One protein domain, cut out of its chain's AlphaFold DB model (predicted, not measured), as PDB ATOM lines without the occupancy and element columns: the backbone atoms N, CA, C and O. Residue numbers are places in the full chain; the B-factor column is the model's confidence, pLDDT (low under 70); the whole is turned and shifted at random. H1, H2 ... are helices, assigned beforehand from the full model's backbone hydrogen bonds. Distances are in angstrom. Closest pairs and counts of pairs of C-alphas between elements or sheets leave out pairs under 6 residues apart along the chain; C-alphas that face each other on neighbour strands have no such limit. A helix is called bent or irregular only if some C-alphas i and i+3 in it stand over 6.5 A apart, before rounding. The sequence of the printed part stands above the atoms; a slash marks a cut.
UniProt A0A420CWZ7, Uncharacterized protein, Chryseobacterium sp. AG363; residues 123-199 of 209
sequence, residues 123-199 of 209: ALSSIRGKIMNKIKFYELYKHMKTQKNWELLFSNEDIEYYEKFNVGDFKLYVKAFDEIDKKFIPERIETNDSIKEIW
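AT A GLANCE: This is residues 123 to 199 of the 209 residues of an uncharacterized protein of Chryseobacterium sp. AG363 (UniProt A0A420CWZ7). Two long helices, H1 and H4, run opposite ways partly side by side, with the two shorter helices H2 and H3 making the turn from the one to the other at one end. At the far end of H4 the chain turns a corner into H5, whose residues 191 to 198 stick out as a free arm, and the whole is loosely put together. The printed part has 77 residues with five named helices, in the order H1, H2, H3, H4, H5, and no named strand; its class is all helix. It is loose, with a radius of gyration of the C-alphas of 15.9 A, and elongated, spanning 45 by 26 by 18 A.

IN THESE COORDINATES: H1, residues 123 to 144, begins at C-alpha 123 (-8.407, 1.554, 5.174) and measures 30.0 A from first to last C-alpha. It has a kink of 33 degrees near residue 130; it is neither bent nor irregular, but only just: C-alphas 125 and 128 are 6.0 A apart. H2 is residues 150 to 153, and H3 is residues 156 to 164, 12.7 A long. H4, residues 167 to 184, begins at C-alpha 167 (-17.923, -10.991, -6.651) and is 25.6 A long. H5, residues 186 to 198, is 18.2 A long and ends at C-alpha 198 (7.522, -17.326, 7.650).

HOW THE PARTS SIT: H1 touches H4 with residues 128 to 138 alone; the closest C-alphas, those of Ile 135 and Val 167, are 6.3 A apart. The two run opposite ways at a shallow tilt of 33 degrees, only just short of steep. H2 is close to H1 but not clearly touching, with the C-alphas of Met 144 and Trp 150 closest at 5.7 A. H3 is also close to H1 but not clearly touching, about perpendicular at 79 degrees; the closest C-alphas, of Tyr 138 and Tyr 162, are 6.2 A apart. H2 and H3 are only just apart, at 8.2 A, and H3 and H4 are apart. H4 and H5 only just touch, and only at the corner by their link, with 3 pairs of C-alphas within 8 A; the closest C-alphas, of Lys 182 and Ile 189, are 7.0 A apart. They run opposite ways at a steep tilt of 68 degrees, only just short of about perpendicular. H1 and H5 are apart. Every backbone O i to N i+4 pair is within hydrogen-bond range in H3 and H5, against 15 of 18 in H1 and 13 of 14 in H4; H2 is too short for such a pair.

THE WHOLE: The C-alphas farthest apart, those of Asn 149 and Lys 183, are 45.8 A apart. The printed part has no cut, and its four links are tight. Residues 183 to 188 and 191 to 199 stand free. The mean pLDDT of the printed part is 87.7; residues 186 to 192 and 194 to 199 are under 70.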
ATOM      1  N   ALA A 123      -8.656   2.173   6.471       94.94
ATOM      2  CA  ALA A 123      -8.407   1.554   5.174       94.94
ATOM      3  C   ALA A 123      -8.426   0.026   5.306       94.94
ATOM      4  O   ALA A 123      -9.186  -0.656   4.612       94.94
ATOM      5  N   LEU A 124      -7.623  -0.523   6.220       92.19
ATOM      6  CA  LEU A 124      -7.427  -1.972   6.297       92.19
ATOM      7  C   LEU A 124      -8.614  -2.710   6.913       92.19
ATOM      8  O   LEU A 124      -9.052  -3.717   6.362       92.19
ATOM      9  N   SER A 125      -9.146  -2.228   8.030       90.31
ATOM     10  CA  SER A 125     -10.231  -2.883   8.760       90.31
ATOM     11  C   SER A 125     -11.593  -2.567   8.143       90.31
ATOM     12  O   SER A 125     -12.361  -3.481   7.831       90.31
ATOM     13  N   SER A 126     -11.903  -1.283   7.944       94.06
ATOM     14  CA  SER A 126     -13.264  -0.846   7.601       94.06
ATOM     15  C   SER A 126     -13.567  -0.918   6.107       94.06
ATOM     16  O   SER A 126     -14.720  -1.143   5.749       94.06
ATOM     17  N   ILE A 127     -12.562  -0.780   5.233       97.25
ATOM     18  CA  ILE A 127     -12.744  -0.898   3.778       97.25
ATOM     19  C   ILE A 127     -12.296  -2.276   3.284       97.25
ATOM     20  O   ILE A 127     -13.128  -3.093   2.874       97.25
ATOM     21  N   ARG A 128     -10.989  -2.570   3.344       96.44
ATOM     22  CA  ARG A 128     -10.435  -3.824   2.808       96.44
ATOM     23  C   ARG A 128     -10.975  -5.036   3.553       96.44
ATOM     24  O   ARG A 128     -11.411  -5.984   2.907       96.44
ATOM     25  N   GLY A 129     -11.016  -4.997   4.882       94.19
ATOM     26  CA  GLY A 129     -11.532  -6.077   5.722       94.19
ATOM     27  C   GLY A 129     -12.989  -6.418   5.410       94.19
ATOM     28  O   GLY A 129     -13.311  -7.586   5.191       94.19
ATOM     29  N   LYS A 130     -13.864  -5.412   5.288       95.00
ATOM     30  CA  LYS A 130     -15.271  -5.621   4.900       95.00
ATOM     31  C   LYS A 130     -15.409  -6.242   3.508       95.00
ATOM     32  O   LYS A 130     -16.155  -7.209   3.351       95.00
ATOM     33  N   ILE A 131     -14.672  -5.739   2.517       96.75
ATOM     34  CA  ILE A 131     -14.690  -6.284   1.148       96.75
ATOM     35  C   ILE A 131     -14.181  -7.731   1.122       96.75
ATOM     36  O   ILE A 131     -14.826  -8.605   0.543       96.75
ATOM     37  N   MET A 132     -13.065  -8.008   1.797       95.38
ATOM     38  CA  MET A 132     -12.500  -9.354   1.902       95.38
ATOM     39  C   MET A 132     -13.462 -10.320   2.596       95.38
ATOM     40  O   MET A 132     -13.612 -11.454   2.142       95.38
ATOM     41  N   ASN A 133     -14.157  -9.875   3.646       93.88
ATOM     42  CA  ASN A 133     -15.177 -10.679   4.315       93.88
ATOM     43  C   ASN A 133     -16.341 -11.007   3.377       93.88
ATOM     44  O   ASN A 133     -16.717 -12.173   3.290       93.88
ATOM     45  N   LYS A 134     -16.863 -10.033   2.616       94.62
ATOM     46  CA  LYS A 134     -17.919 -10.290   1.618       94.62
ATOM     47  C   LYS A 134     -17.486 -11.321   0.572       94.62
ATOM     48  O   LYS A 134     -18.239 -12.250   0.293       94.62
ATOM     49  N   ILE A 135     -16.262 -11.206   0.044       95.62
ATOM     50  CA  ILE A 135     -15.701 -12.201  -0.886       95.62
ATOM     51  C   ILE A 135     -15.630 -13.574  -0.207       95.62
ATOM     52  O   ILE A 135     -16.112 -14.556  -0.761       95.62
ATOM     53  N   LYS A 136     -15.071 -13.651   1.006       94.81
ATOM     54  CA  LYS A 136     -14.906 -14.912   1.742       94.81
ATOM     55  C   LYS A 136     -16.241 -15.607   2.010       94.81
ATOM     56  O   LYS A 136     -16.333 -16.814   1.811       94.81
ATOM     57  N   PHE A 137     -17.259 -14.868   2.448       93.62
ATOM     58  CA  PHE A 137     -18.584 -15.436   2.702       93.62
ATOM     59  C   PHE A 137     -19.271 -15.900   1.418       93.62
ATOM     60  O   PHE A 137     -19.869 -16.971   1.420       93.62
ATOM     61  N   TYR A 138     -19.118 -15.170   0.310       95.00
ATOM     62  CA  TYR A 138     -19.609 -15.631  -0.988       95.00
ATOM     63  C   TYR A 138     -18.933 -16.937  -1.434       95.00
ATOM     64  O   TYR A 138     -19.609 -17.876  -1.849       95.00
ATOM     65  N   GLU A 139     -17.606 -17.038  -1.323       94.62
ATOM     66  CA  GLU A 139     -16.882 -18.267  -1.682       94.62
ATOM     67  C   GLU A 139     -17.267 -19.436  -0.756       94.62
ATOM     68  O   GLU A 139     -17.443 -20.564  -1.221       94.62
ATOM     69  N   LEU A 140     -17.477 -19.170   0.543       93.12
ATOM     70  CA  LEU A 140     -18.021 -20.152   1.483       93.12
ATOM     71  C   LEU A 140     -19.408 -20.622   1.037       93.12
ATOM     72  O   LEU A 140     -19.633 -21.823   0.946       93.12
ATOM     73  N   TYR A 141     -20.313 -19.701   0.714       94.62
ATOM     74  CA  TYR A 141     -21.643 -20.022   0.200       94.62
ATOM     75  C   TYR A 141     -21.567 -20.922  -1.045       94.62
ATOM     76  O   TYR A 141     -22.194 -21.983  -1.091       94.62
ATOM     77  N   LYS A 142     -20.725 -20.564  -2.024       95.06
ATOM     78  CA  LYS A 142     -20.507 -21.362  -3.242       95.06
ATOM     79  C   LYS A 142     -20.000 -22.769  -2.939       95.06
ATOM     80  O   LYS A 142     -20.439 -23.713  -3.593       95.06
ATOM     81  N   HIS A 143     -19.099 -22.905  -1.967       93.44
ATOM     82  CA  HIS A 143     -18.597 -24.202  -1.523       93.44
ATOM     83  C   HIS A 143     -19.677 -25.020  -0.805       93.44
ATOM     84  O   HIS A 143     -19.869 -26.193  -1.111       93.44
ATOM     85  N   MET A 144     -20.417 -24.408   0.121       94.06
ATOM     86  CA  MET A 144     -21.450 -25.109   0.885       94.06
ATOM     87  C   MET A 144     -22.584 -25.598  -0.009       94.06
ATOM     88  O   MET A 144     -23.089 -26.687   0.230       94.06
ATOM     89  N   LYS A 145     -22.912 -24.883  -1.091       93.81
ATOM     90  CA  LYS A 145     -23.926 -25.295  -2.075       93.81
ATOM     91  C   LYS A 145     -23.655 -26.659  -2.734       93.81
ATOM     92  O   LYS A 145     -24.558 -27.249  -3.319       93.81
ATOM     93  N   THR A 146     -22.430 -27.190  -2.651       93.38
ATOM     94  CA  THR A 146     -22.106 -28.545  -3.137       93.38
ATOM     95  C   THR A 146     -22.333 -29.640  -2.090       93.38
ATOM     96  O   THR A 146     -22.133 -30.816  -2.386       93.38
ATOM     97  N   GLN A 147     -22.692 -29.272  -0.859       93.56
ATOM     98  CA  GLN A 147     -22.884 -30.178   0.271       93.56
ATOM     99  C   GLN A 147     -24.365 -30.545   0.440       93.56
ATOM    100  O   GLN A 147     -25.263 -29.843  -0.026       93.56
ATOM    101  N   LYS A 148     -24.641 -31.654   1.134       93.38
ATOM    102  CA  LYS A 148     -26.017 -32.015   1.514       93.38
ATOM    103  C   LYS A 148     -26.559 -31.037   2.561       93.38
ATOM    104  O   LYS A 148     -25.830 -30.674   3.480       93.38
ATOM    105  N   ASN A 149     -27.849 -30.711   2.466       90.94
ATOM    106  CA  ASN A 149     -28.581 -29.852   3.408       90.94
ATOM    107  C   ASN A 149     -27.977 -28.446   3.575       90.94
ATOM    108  O   ASN A 149     -28.064 -27.858   4.654       90.94
ATOM    109  N   TRP A 150     -27.331 -27.918   2.535       91.75
ATOM    110  CA  TRP A 150     -26.684 -26.607   2.581       91.75
ATOM    111  C   TRP A 150     -27.689 -25.478   2.829       91.75
ATOM    112  O   TRP A 150     -27.338 -24.475   3.443       91.75
ATOM    113  N   GLU A 151     -28.946 -25.668   2.425       89.62
ATOM    114  CA  GLU A 151     -30.047 -24.731   2.640       89.62
ATOM    115  C   GLU A 151     -30.339 -24.500   4.132       89.62
ATOM    116  O   GLU A 151     -30.874 -23.462   4.492       89.62
ATOM    117  N   LEU A 152     -29.962 -25.430   5.021       91.94
ATOM    118  CA  LEU A 152     -30.129 -25.261   6.472       91.94
ATOM    119  C   LEU A 152     -29.104 -24.298   7.091       91.94
ATOM    120  O   LEU A 152     -29.226 -23.947   8.263       91.94
ATOM    121  N   LEU A 153     -28.068 -23.920   6.340       91.06
ATOM    122  CA  LEU A 153     -26.949 -23.109   6.826       91.06
ATOM    123  C   LEU A 153     -27.074 -21.628   6.465       91.06
ATOM    124  O   LEU A 153     -26.278 -20.825   6.946       91.06
ATOM    125  N   PHE A 154     -28.040 -21.277   5.619       92.62
ATOM    126  CA  PHE A 154     -28.246 -19.922   5.121       92.62
ATOM    127  C   PHE A 154     -29.722 -19.554   5.233       92.62
ATOM    128  O   PHE A 154     -30.592 -20.384   4.975       92.62
ATOM    129  N   SER A 155     -30.002 -18.307   5.608       94.56
ATOM    130  CA  SER A 155     -31.364 -17.769   5.527       94.56
ATOM    131  C   SER A 155     -31.807 -17.622   4.065       94.56
ATOM    132  O   SER A 155     -30.980 -17.610   3.149       94.56
ATOM    133  N   ASN A 156     -33.112 -17.486   3.819       94.38
ATOM    134  CA  ASN A 156     -33.608 -17.241   2.461       94.38
ATOM    135  C   ASN A 156     -33.061 -15.918   1.902       94.38
ATOM    136  O   ASN A 156     -32.723 -15.838   0.722       94.38
ATOM    137  N   GLU A 157     -32.926 -14.909   2.762       94.00
ATOM    138  CA  GLU A 157     -32.354 -13.606   2.439       94.00
ATOM    139  C   GLU A 157     -30.873 -13.721   2.048       94.00
ATOM    140  O   GLU A 157     -30.456 -13.133   1.048       94.00
ATOM    141  N   ASP A 158     -30.086 -14.526   2.773       92.44
ATOM    142  CA  ASP A 158     -28.684 -14.797   2.424       92.44
ATOM    143  C   ASP A 158     -28.573 -15.472   1.057       92.44
ATOM    144  O   ASP A 158     -27.732 -15.100   0.237       92.44
ATOM    145  N   ILE A 159     -29.424 -16.471   0.803       94.25
ATOM    146  CA  ILE A 159     -29.441 -17.194  -0.471       94.25
ATOM    147  C   ILE A 159     -29.737 -16.216  -1.607       94.25
ATOM    148  O   ILE A 159     -28.983 -16.165  -2.580       94.25
ATOM    149  N   GLU A 160     -30.788 -15.405  -1.479       95.31
ATOM    150  CA  GLU A 160     -31.142 -14.410  -2.490       95.31
ATOM    151  C   GLU A 160     -30.006 -13.406  -2.730       95.31
ATOM    152  O   GLU A 160     -29.685 -13.090  -3.882       95.31
ATOM    153  N   TYR A 161     -29.377 -12.931  -1.654       93.88
ATOM    154  CA  TYR A 161     -28.246 -12.013  -1.724       93.88
ATOM    155  C   TYR A 161     -27.067 -12.631  -2.487       93.88
ATOM    156  O   TYR A 161     -26.578 -12.032  -3.450       93.88
ATOM    157  N   TYR A 162     -26.613 -13.831  -2.107       94.50
ATOM    158  CA  TYR A 162     -25.426 -14.443  -2.708       94.50
ATOM    159  C   TYR A 162     -25.650 -14.916  -4.148       94.50
ATOM    160  O   TYR A 162     -24.708 -14.876  -4.937       94.50
ATOM    161  N   GLU A 163     -26.869 -15.297  -4.540       94.12
ATOM    162  CA  GLU A 163     -27.180 -15.626  -5.944       94.12
ATOM    163  C   GLU A 163     -27.044 -14.412  -6.874       94.12
ATOM    164  O   GLU A 163     -26.676 -14.552  -8.042       94.12
ATOM    165  N   LYS A 164     -27.303 -13.205  -6.357       93.06
ATOM    166  CA  LYS A 164     -27.194 -11.938  -7.102       93.06
ATOM    167  C   LYS A 164     -25.844 -11.241  -6.903       93.06
ATOM    168  O   LYS A 164     -25.565 -10.242  -7.566       93.06
ATOM    169  N   PHE A 165     -25.005 -11.738  -5.997       92.75
ATOM    170  CA  PHE A 165     -23.766 -11.076  -5.608       92.75
ATOM    171  C   PHE A 165     -22.710 -11.120  -6.723       92.75
ATOM    172  O   PHE A 165     -22.180 -12.177  -7.076       92.75
ATOM    173  N   ASN A 166     -22.336  -9.947  -7.242       90.06
ATOM    174  CA  ASN A 166     -21.247  -9.818  -8.207       90.06
ATOM    175  C   ASN A 166     -19.883  -9.750  -7.501       90.06
ATOM    176  O   ASN A 166     -19.352  -8.672  -7.234       90.06
ATOM    177  N   VAL A 167     -19.268 -10.909  -7.253       93.25
ATOM    178  CA  VAL A 167     -17.923 -10.991  -6.651       93.25
ATOM    179  C   VAL A 167     -16.821 -10.363  -7.524       93.25
ATOM    180  O   VAL A 167     -15.749 -10.023  -7.018       93.25
ATOM    181  N   GLY A 168     -17.055 -10.214  -8.835       94.06
ATOM    182  CA  GLY A 168     -16.067  -9.717  -9.793       94.06
ATOM    183  C   GLY A 168     -15.592  -8.302  -9.469       94.06
ATOM    184  O   GLY A 168     -14.384  -8.067  -9.409       94.06
ATOM    185  N   ASP A 169     -16.526  -7.395  -9.177       92.50
ATOM    186  CA  ASP A 169     -16.217  -5.994  -8.858       92.50
ATOM    187  C   ASP A 169     -15.375  -5.888  -7.579       92.50
ATOM    188  O   ASP A 169     -14.336  -5.227  -7.557       92.50
ATOM    189  N   PHE A 170     -15.741  -6.640  -6.539       95.00
ATOM    190  CA  PHE A 170     -14.990  -6.673  -5.283       95.00
ATOM    191  C   PHE A 170     -13.569  -7.224  -5.459       95.00
ATOM    192  O   PHE A 170     -12.623  -6.684  -4.886       95.00
ATOM    193  N   LYS A 171     -13.382  -8.252  -6.298       95.19
ATOM    194  CA  LYS A 171     -12.042  -8.763  -6.644       95.19
ATOM    195  C   LYS A 171     -11.209  -7.720  -7.399       95.19
ATOM    196  O   LYS A 171      -9.992  -7.681  -7.220       95.19
ATOM    197  N   LEU A 172     -11.831  -6.867  -8.217       96.50
ATOM    198  CA  LEU A 172     -11.140  -5.746  -8.867       96.50
ATOM    199  C   LEU A 172     -10.733  -4.665  -7.857       96.50
ATOM    200  O   LEU A 172      -9.616  -4.157  -7.955       96.50
ATOM    201  N   TYR A 173     -11.571  -4.361  -6.862       96.62
ATOM    202  CA  TYR A 173     -11.199  -3.436  -5.784       96.62
ATOM    203  C   TYR A 173      -9.986  -3.935  -5.003       96.62
ATOM    204  O   TYR A 173      -9.054  -3.165  -4.799       96.62
ATOM    205  N   VAL A 174      -9.936  -5.225  -4.654       95.56
ATOM    206  CA  VAL A 174      -8.780  -5.809  -3.950       95.56
ATOM    207  C   VAL A 174      -7.488  -5.643  -4.753       95.56
ATOM    208  O   VAL A 174      -6.484  -5.207  -4.198       95.56
ATOM    209  N   LYS A 175      -7.514  -5.885  -6.071       95.00
ATOM    210  CA  LYS A 175      -6.342  -5.638  -6.932       95.00
ATOM    211  C   LYS A 175      -5.922  -4.167  -6.925       95.00
ATOM    212  O   LYS A 175      -4.735  -3.868  -6.888       95.00
ATOM    213  N   ALA A 176      -6.884  -3.243  -6.955       95.88
ATOM    214  CA  ALA A 176      -6.587  -1.817  -6.864       95.88
ATOM    215  C   ALA A 176      -5.992  -1.441  -5.496       95.88
ATOM    216  O   ALA A 176      -5.091  -0.605  -5.435       95.88
ATOM    217  N   PHE A 177      -6.461  -2.067  -4.413       94.88
ATOM    218  CA  PHE A 177      -5.908  -1.884  -3.072       94.88
ATOM    219  C   PHE A 177      -4.460  -2.352  -2.998       94.88
ATOM    220  O   PHE A 177      -3.640  -1.624  -2.457       94.88
ATOM    221  N   ASP A 178      -4.119  -3.488  -3.609       92.19
ATOM    222  CA  ASP A 178      -2.739  -3.989  -3.637       92.19
ATOM    223  C   ASP A 178      -1.775  -2.986  -4.300       92.19
ATOM    224  O   ASP A 178      -0.666  -2.765  -3.816       92.19
ATOM    225  N   GLU A 179      -2.204  -2.317  -5.374       93.12
ATOM    226  CA  GLU A 179      -1.411  -1.257  -6.014       93.12
ATOM    227  C   GLU A 179      -1.315   0.021  -5.163       93.12
ATOM    228  O   GLU A 179      -0.294   0.713  -5.175       93.12
ATOM    229  N   ILE A 180      -2.362   0.346  -4.401       93.50
ATOM    230  CA  ILE A 180      -2.360   1.474  -3.455       93.50
ATOM    231  C   ILE A 180      -1.425   1.179  -2.277       93.50
ATOM    232  O   ILE A 180      -0.637   2.050  -1.901       93.50
ATOM    233  N   ASP A 181      -1.472  -0.034  -1.731       90.44
ATOM    234  CA  ASP A 181      -0.670  -0.463  -0.587       90.44
ATOM    235  C   ASP A 181       0.825  -0.361  -0.910       90.44
ATOM    236  O   ASP A 181       1.583   0.202  -0.120       90.44
ATOM    237  N   LYS A 182       1.242  -0.770  -2.121       88.19
ATOM    238  CA  LYS A 182       2.635  -0.637  -2.600       88.19
ATOM    239  C   LYS A 182       3.140   0.799  -2.571       88.19
ATOM    240  O   LYS A 182       4.336   1.031  -2.429       88.19
ATOM    241  N   LYS A 183       2.238   1.765  -2.740       88.69
ATOM    242  CA  LYS A 183       2.579   3.182  -2.817       88.69
ATOM    243  C   LYS A 183       2.519   3.888  -1.468       88.69
ATOM    244  O   LYS A 183       3.349   4.754  -1.212       88.69
ATOM    245  N   PHE A 184       1.503   3.598  -0.661       84.81
ATOM    246  CA  PHE A 184       1.192   4.387   0.533       84.81
ATOM    247  C   PHE A 184       1.463   3.657   1.842       84.81
ATOM    248  O   PHE A 184       1.595   4.315   2.868       84.81
ATOM    249  N   ILE A 185       1.568   2.327   1.820       79.19
ATOM    250  CA  ILE A 185       1.805   1.525   3.019       79.19
ATOM    251  C   ILE A 185       2.853   0.412   2.769       79.19
ATOM    252  O   ILE A 185       2.623  -0.741   3.150       79.19
ATOM    253  N   PRO A 186       4.011   0.716   2.141       64.06
ATOM    254  CA  PRO A 186       4.984  -0.304   1.733       64.06
ATOM    255  C   PRO A 186       5.530  -1.116   2.919       64.06
ATOM    256  O   PRO A 186       5.641  -2.335   2.829       64.06
ATOM    257  N   GLU A 187       5.748  -0.479   4.072       63.28
ATOM    258  CA  GLU A 187       6.251  -1.128   5.297       63.28
ATOM    259  C   GLU A 187       5.317  -2.245   5.812       63.28
ATOM    260  O   GLU A 187       5.759  -3.254   6.372       63.28
ATOM    261  N   ARG A 188       4.000  -2.117   5.586       60.78
ATOM    262  CA  ARG A 188       3.033  -3.167   5.955       60.78
ATOM    263  C   ARG A 188       2.985  -4.303   4.931       60.78
ATOM    264  O   ARG A 188       2.653  -5.425   5.314       60.78
ATOM    265  N   ILE A 189       3.330  -4.048   3.664       59.31
ATOM    266  CA  ILE A 189       3.510  -5.112   2.663       59.31
ATOM    267  C   ILE A 189       4.725  -5.955   3.022       59.31
ATOM    268  O   ILE A 189       4.595  -7.171   3.100       59.31
ATOM    269  N   GLU A 190       5.861  -5.324   3.319       59.34
ATOM    270  CA  GLU A 190       7.086  -6.032   3.711       59.34
ATOM    271  C   GLU A 190       6.850  -6.929   4.929       59.34
ATOM    272  O   GLU A 190       7.263  -8.089   4.942       59.34
ATOM    273  N   THR A 191       6.094  -6.436   5.914       58.38
ATOM    274  CA  THR A 191       5.699  -7.224   7.089       58.38
ATOM    275  C   THR A 191       4.807  -8.412   6.710       58.38
ATOM    276  O   THR A 191       5.045  -9.528   7.166       58.38
ATOM    277  N   ASN A 192       3.791  -8.215   5.862       60.03
ATOM    278  CA  ASN A 192       2.884  -9.293   5.452       60.03
ATOM    279  C   ASN A 192       3.561 -10.344   4.570       60.03
ATOM    280  O   ASN A 192       3.277 -11.531   4.721       60.03
ATOM    281  N   ASP A 193       4.432  -9.934   3.655       70.00
ATOM    282  CA  ASP A 193       5.172 -10.861   2.804       70.00
ATOM    283  C   ASP A 193       6.202 -11.632   3.629       70.00
ATOM    284  O   ASP A 193       6.266 -12.854   3.507       70.00
ATOM    285  N   SER A 194       6.867 -10.975   4.585       60.12
ATOM    286  CA  SER A 194       7.699 -11.658   5.583       60.12
ATOM    287  C   SER A 194       6.889 -12.672   6.396       60.12
ATOM    288  O   SER A 194       7.322 -13.806   6.564       60.12
ATOM    289  N   ILE A 195       5.682 -12.321   6.859       59.53
ATOM    290  CA  ILE A 195       4.800 -13.254   7.583       59.53
ATOM    291  C   ILE A 195       4.386 -14.430   6.692       59.53
ATOM    292  O   ILE A 195       4.384 -15.559   7.170       59.53
ATOM    293  N   LYS A 196       4.044 -14.205   5.416       66.56
ATOM    294  CA  LYS A 196       3.697 -15.283   4.472       66.56
ATOM    295  C   LYS A 196       4.879 -16.199   4.179       66.56
ATOM    296  O   LYS A 196       4.677 -17.401   4.054       66.56
ATOM    297  N   GLU A 197       6.087 -15.655   4.060       69.62
ATOM    298  CA  GLU A 197       7.301 -16.460   3.913       69.62
ATOM    299  C   GLU A 197       7.583 -17.275   5.176       69.62
ATOM    300  O   GLU A 197       7.863 -18.472   5.090       69.62
ATOM    301  N   ILE A 198       7.416 -16.659   6.349       69.56
ATOM    302  CA  ILE A 198       7.522 -17.326   7.650       69.56
ATOM    303  C   ILE A 198       6.421 -18.386   7.824       69.56
ATOM    304  O   ILE A 198       6.654 -19.387   8.487       69.56
ATOM    305  N   TRP A 199       5.242 -18.221   7.223       56.75
ATOM    306  CA  TRP A 199       4.103 -19.148   7.311       56.75
ATOM    307  C   TRP A 199       3.778 -19.834   5.977       56.75
ATOM    308  O   TRP A 199       2.615 -19.970   5.586       56.75
TER     309      TRP A 199